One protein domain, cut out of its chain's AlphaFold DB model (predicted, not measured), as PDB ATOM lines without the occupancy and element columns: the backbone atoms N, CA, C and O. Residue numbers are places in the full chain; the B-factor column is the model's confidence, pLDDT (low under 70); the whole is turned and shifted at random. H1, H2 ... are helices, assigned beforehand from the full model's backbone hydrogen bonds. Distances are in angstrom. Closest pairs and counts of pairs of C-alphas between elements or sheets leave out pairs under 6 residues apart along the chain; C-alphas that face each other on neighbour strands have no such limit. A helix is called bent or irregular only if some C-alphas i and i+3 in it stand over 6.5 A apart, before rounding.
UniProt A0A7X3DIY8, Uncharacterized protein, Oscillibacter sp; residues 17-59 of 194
ATOM      1  N   ILE A  17      37.082 -35.621  36.478       84.19
ATOM      2  CA  ILE A  17      37.371 -35.672  35.038       84.19
ATOM      3  C   ILE A  17      37.911 -37.051  34.650       84.19
ATOM      4  O   ILE A  17      37.431 -37.645  33.685       84.19
ATOM      5  N   VAL A  18      38.859 -37.600  35.417       81.19
ATOM      6  CA  VAL A  18      39.426 -38.935  35.163       81.19
ATOM      7  C   VAL A  18      38.368 -40.031  35.324       81.19
ATOM      8  O   VAL A  18      38.274 -40.919  34.474       81.19
ATOM      9  N   MET A  19      37.524 -39.960  36.360       77.19
ATOM     10  CA  MET A  19      36.408 -40.902  36.532       77.19
ATOM     11  C   MET A  19      35.387 -40.799  35.389       77.19
ATOM     12  O   MET A  19      34.944 -41.820  34.861       77.19
ATOM     13  N   GLY A  20      35.042 -39.577  34.976       81.69
ATOM     14  CA  GLY A  20      34.134 -39.312  33.861       81.69
ATOM     15  C   GLY A  20      34.674 -39.847  32.535       81.69
ATOM     16  O   GLY A  20      33.950 -40.524  31.808       81.69
ATOM     17  N   LEU A  21      35.964 -39.640  32.262       85.19
ATOM     18  CA  LEU A  21      36.659 -40.241  31.125       85.19
ATOM     19  C   LEU A  21      36.561 -41.767  31.159       85.19
ATOM     20  O   LEU A  21      36.127 -42.364  30.177       85.19
ATOM     21  N   GLY A  22      36.875 -42.401  32.292       81.44
ATOM     22  CA  GLY A  22      36.745 -43.854  32.445       81.44
ATOM     23  C   GLY A  22      35.333 -44.368  32.131       81.44
ATOM     24  O   GLY A  22      35.179 -45.383  31.448       81.44
ATOM     25  N   CYS A  23      34.300 -43.632  32.549       80.75
ATOM     26  CA  CYS A  23      32.905 -43.957  32.255       80.75
ATOM     27  C   CYS A  23      32.587 -43.835  30.754       80.75
ATOM     28  O   CYS A  23      32.036 -44.763  30.164       80.75
ATOM     29  N   ILE A  24      33.005 -42.739  30.109       85.56
ATOM     30  CA  ILE A  24      32.789 -42.508  28.670       85.56
ATOM     31  C   ILE A  24      33.495 -43.576  27.827       85.56
ATOM     32  O   ILE A  24      32.903 -44.101  26.884       85.56
ATOM     33  N   LEU A  25      34.742 -43.927  28.159       82.94
ATOM     34  CA  LEU A  25      35.488 -44.969  27.446       82.94
ATOM     35  C   LEU A  25      34.843 -46.351  27.616       82.94
ATOM     36  O   LEU A  25      34.779 -47.120  26.657       82.94
ATOM     37  N   THR A  26      34.317 -46.647  28.807       81.12
ATOM     38  CA  THR A  26      33.577 -47.891  29.061       81.12
ATOM     39  C   THR A  26      32.275 -47.930  28.260       81.12
ATOM     40  O   THR A  26      31.975 -48.933  27.621       81.12
ATOM     41  N   HIS A  27      31.534 -46.819  28.207       77.94
ATOM     42  CA  HIS A  27      30.271 -46.732  27.469       77.94
ATOM     43  C   HIS A  27      30.457 -46.811  25.945       77.94
ATOM     44  O   HIS A  27      29.588 -47.306  25.237       77.94
ATOM     45  N   LYS A  28      31.617 -46.380  25.433       82.62
ATOM     46  CA  LYS A  28      32.011 -46.553  24.024       82.62
ATOM     47  C   LYS A  28      32.468 -47.979  23.674       82.62
ATOM     48  O   LYS A  28      32.855 -48.211  22.534       82.62
ATOM     49  N   GLY A  29      32.444 -48.921  24.623       78.56
ATOM     50  CA  GLY A  29      32.811 -50.322  24.392       78.56
ATOM     51  C   GLY A  29      34.315 -50.571  24.259       78.56
ATOM     52  O   GLY A  29      34.717 -51.651  23.837       78.56
ATOM     53  N   PHE A  30      35.156 -49.600  24.630       75.56
ATOM     54  CA  PHE A  30      36.616 -49.740  24.567       75.56
ATOM     55  C   PHE A  30      37.146 -50.758  25.592       75.56
ATOM     56  O   PHE A  30      38.200 -51.355  25.394       75.56
ATOM     57  N   PHE A  31      36.400 -50.966  26.683       78.00
ATOM     58  CA  PHE A  31      36.711 -51.925  27.738       78.00
ATOM     59  C   PHE A  31      35.600 -52.974  27.854       78.00
ATOM     60  O   PHE A  31      34.457 -52.645  28.165       78.00
ATOM     61  N   THR A  32      35.937 -54.245  27.633       80.00
ATOM     62  CA  THR A  32      35.035 -55.383  27.883       80.00
ATOM     63  C   THR A  32      34.924 -55.659  29.387       80.00
ATOM     64  O   THR A  32      35.890 -55.449  30.123       80.00
ATOM     65  N   GLU A  33      33.798 -56.200  29.863       75.62
ATOM     66  CA  GLU A  33      33.601 -56.539  31.288       75.62
ATOM     67  C   GLU A  33      34.725 -57.421  31.863       75.62
ATOM     68  O   GLU A  33      35.212 -57.160  32.964       75.62
ATOM     69  N   ASN A  34      35.223 -58.392  31.087       76.81
ATOM     70  CA  ASN A  34      36.366 -59.221  31.484       76.81
ATOM     71  C   ASN A  34      37.642 -58.396  31.708       76.81
ATOM     72  O   ASN A  34      38.360 -58.619  32.682       76.81
ATOM     73  N   TYR A  35      37.922 -57.408  30.852       80.25
ATOM     74  CA  TYR A  35      39.089 -56.535  31.008       80.25
ATOM     75  C   TYR A  35      38.985 -55.679  32.277       80.25
ATOM     76  O   TYR A  35      39.959 -55.539  33.020       80.25
ATOM     77  N   ILE A  36      37.791 -55.154  32.565       78.19
ATOM     78  CA  ILE A  36      37.518 -54.383  33.784       78.19
ATOM     79  C   ILE A  36      37.719 -55.263  35.024       78.19
ATOM     80  O   ILE A  36      38.349 -54.823  35.987       78.19
ATOM     81  N   ALA A  37      37.256 -56.516  34.999       72.75
ATOM     82  CA  ALA A  37      37.436 -57.463  36.098       72.75
ATOM     83  C   ALA A  37      38.920 -57.796  36.348       72.75
ATOM     84  O   ALA A  37      39.387 -57.717  37.485       72.75
ATOM     85  N   HIS A  38      39.693 -58.093  35.297       74.56
ATOM     86  CA  HIS A  38      41.131 -58.368  35.420       74.56
ATOM     87  C   HIS A  38      41.921 -57.153  35.918       74.56
ATOM     88  O   HIS A  38      42.757 -57.284  36.812       74.56
ATOM     89  N   THR A  39      41.618 -55.965  35.394       76.25
ATOM     90  CA  THR A  39      42.261 -54.713  35.819       76.25
ATOM     91  C   THR A  39      41.920 -54.388  37.269       76.25
ATOM     92  O   THR A  39      42.794 -54.000  38.039       76.25
ATOM     93  N   THR A  40      40.668 -54.614  37.677       71.25
ATOM     94  CA  THR A  40      40.250 -54.461  39.074       71.25
ATOM     95  C   THR A  40      41.070 -55.381  39.973       71.25
ATOM     96  O   THR A  40      41.644 -54.910  40.947       71.25
ATOM     97  N   ASN A  41      41.222 -56.660  39.625       68.62
ATOM     98  CA  ASN A  41      42.055 -57.573  40.410       68.62
ATOM     99  C   ASN A  41      43.509 -57.077  40.504       68.62
ATOM    100  O   ASN A  41      44.061 -57.017  41.597       68.62
ATOM    101  N   LEU A  42      44.113 -56.628  39.403       71.88
ATOM    102  CA  LEU A  42      45.475 -56.081  39.420       71.88
ATOM    103  C   LEU A  42      45.611 -54.870  40.359       71.88
ATOM    104  O   LEU A  42      46.574 -54.775  41.124       71.88
ATOM    105  N   VAL A  43      44.631 -53.964  40.347       71.25
ATOM    106  CA  VAL A  43      44.614 -52.800  41.242       71.25
ATOM    107  C   VAL A  43      44.537 -53.225  42.707       71.25
ATOM    108  O   VAL A  43      45.270 -52.691  43.537       71.25
ATOM    109  N   TYR A  44      43.678 -54.195  43.019       62.69
ATOM    110  CA  TYR A  44      43.466 -54.670  44.386       62.69
ATOM    111  C   TYR A  44      44.670 -55.457  44.926       62.69
ATOM    112  O   TYR A  44      45.103 -55.204  46.046       62.69
ATOM    113  N   TYR A  45      45.239 -56.366  44.133       63.12
ATOM    114  CA  TYR A  45      46.292 -57.279  44.593       63.12
ATOM    115  C   TYR A  45      47.708 -56.710  44.505       63.12
ATOM    116  O   TYR A  45      48.571 -57.120  45.276       63.12
ATOM    117  N   VAL A  46      47.976 -55.793  43.572       68.31
ATOM    118  CA  VAL A  46      49.345 -55.323  43.293       68.31
ATOM    119  C   VAL A  46      49.489 -53.839  43.595       68.31
ATOM    120  O   VAL A  46      50.354 -53.442  44.379       68.31
ATOM    121  N   LEU A  47      48.626 -53.008  43.003       70.00
ATOM    122  CA  LEU A  47      48.770 -51.556  43.115       70.00
ATOM    123  C   LEU A  47      48.434 -51.056  44.518       70.00
ATOM    124  O   LEU A  47      49.132 -50.175  45.018       70.00
ATOM    125  N   LEU A  48      47.406 -51.606  45.172       65.38
ATOM    126  CA  LEU A  48      47.043 -51.153  46.510       65.38
ATOM    127  C   LEU A  48      48.112 -51.497  47.564       65.38
ATOM    128  O   LEU A  48      48.539 -50.574  48.261       65.38
ATOM    129  N   PRO A  49      48.621 -52.742  47.666       63.88
ATOM    130  CA  PRO A  49      49.701 -53.056  48.600       63.88
ATOM    131  C   PRO A  49      50.981 -52.265  48.306       63.88
ATOM    132  O   PRO A  49      51.604 -51.746  49.231       63.88
ATOM    133  N   GLY A  50      51.339 -52.103  47.024       70.38
ATOM    134  CA  GLY A  50      52.499 -51.307  46.616       70.38
ATOM    135  C   GLY A  50      52.373 -49.836  47.014       70.38
ATOM    136  O   GLY A  50      53.316 -49.247  47.539       70.38
ATOM    137  N   LYS A  51      51.178 -49.256  46.849       64.69
ATOM    138  CA  LYS A  51      50.899 -47.893  47.297       64.69
ATOM    139  C   LYS A  51      51.044 -47.754  48.812       64.69
ATOM    140  O   LYS A  51      51.658 -46.800  49.276       64.69
ATOM    141  N   MET A  52      50.511 -48.701  49.578       63.84
ATOM    142  CA  MET A  52      50.616 -48.654  51.035       63.84
ATOM    143  C   MET A  52      52.053 -48.744  51.526       63.84
ATOM    144  O   MET A  52      52.420 -48.029  52.454       63.84
ATOM    145  N   PHE A  53      52.867 -49.593  50.896       65.69
ATOM    146  CA  PHE A  53      54.290 -49.671  51.197       65.69
ATOM    147  C   PHE A  53      54.992 -48.337  50.929       65.69
ATOM    148  O   PHE A  53      55.722 -47.853  51.790       65.69
ATOM    149  N   LEU A  54      54.725 -47.720  49.772       68.31
ATOM    150  CA  LEU A  54      55.290 -46.419  49.421       68.31
ATOM    151  C   LEU A  54      54.910 -45.349  50.446       68.31
ATOM    152  O   LEU A  54      55.780 -44.641  50.939       68.31
ATOM    153  N   ASP A  55      53.631 -45.268  50.803       63.47
ATOM    154  CA  ASP A  55      53.167 -44.256  51.741       63.47
ATOM    155  C   ASP A  55      53.783 -44.443  53.144       63.47
ATOM    156  O   ASP A  55      54.128 -43.456  53.793       63.47
ATOM    157  N   ILE A  56      53.956 -45.690  53.613       63.91
ATOM    158  CA  ILE A  56      54.658 -45.992  54.877       63.91
ATOM    159  C   ILE A  56      56.131 -45.577  54.779       63.91
ATOM    160  O   ILE A  56      56.643 -44.944  55.696       63.91
ATOM    161  N   ALA A  57      56.801 -45.895  53.668       66.12
ATOM    162  CA  ALA A  57      58.216 -45.586  53.461       66.12
ATOM    163  C   ALA A  57      58.503 -44.075  53.388       66.12
ATOM    164  O   ALA A  57      59.591 -43.641  53.756       66.12
ATOM    165  N   THR A  58      57.539 -43.272  52.932       64.62
ATOM    166  CA  THR A  58      57.659 -41.806  52.852       64.62
ATOM    167  C   THR A  58      57.150 -41.066  54.093       64.62
ATOM    168  O   THR A  58      57.200 -39.839  54.124       64.62
ATOM    169  N   SER A  59      56.620 -41.774  55.097       59.94
ATOM    170  CA  SER A  59      56.056 -41.153  56.304       59.94
ATOM    171  C   SER A  59      57.142 -40.890  57.353       59.94
ATOM    172  O   SER A  59      57.809 -41.818  57.804       59.94
TER     173      SER A  59
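AT A GLANCE: This is residues 17 to 59 of the 194 residues of an uncharacterized protein of Oscillibacter sp (UniProt A0A7X3DIY8). What is the shape? A short helix, H1, and a long, kinked helix, H2, make a flat, open hook: H2 folds back after a tight link, and residues 37 to 59 stick out free. What is printed? There are 43 residues with two named helices, H1 then H2, and no named strand: all helix, only just loose, close to extended, with a radius of gyration of the C-alphas of 13.8 A and spans of 40 by 23 by 8 A.

IN THESE COORDINATES: Where is H1? It holds residues 17 to 27, from C-alpha 17 at (37.371, -35.672, 35.038), and is 15.2 A long. Where is H2? It holds residues 33 to 57, 34.9 A long, ending at C-alpha 57 at (58.216, -45.586, 53.461).

HOW THE PARTS SIT: Do the helices touch? H1 and H2 are apart, with no C-alphas within 8 A. Is H2 straight? It has a kink of 30 degrees near residue 43; it is neither bent nor irregular, but only just: C-alphas 45 and 48 are 6.5 A apart. What of the backbones? Every O i to N i+4 pair is within hydrogen-bond range in H1, and 19 of 21 in H2.

THE WHOLE: How large is it? The two C-alphas farthest apart, of Lys 28 and Ser 59, are 40.6 A apart; the printed part has no cut. Where is confidence low? Residues 41, 44 to 46, 48 to 49 and 51 to 59 have pLDDT under 70.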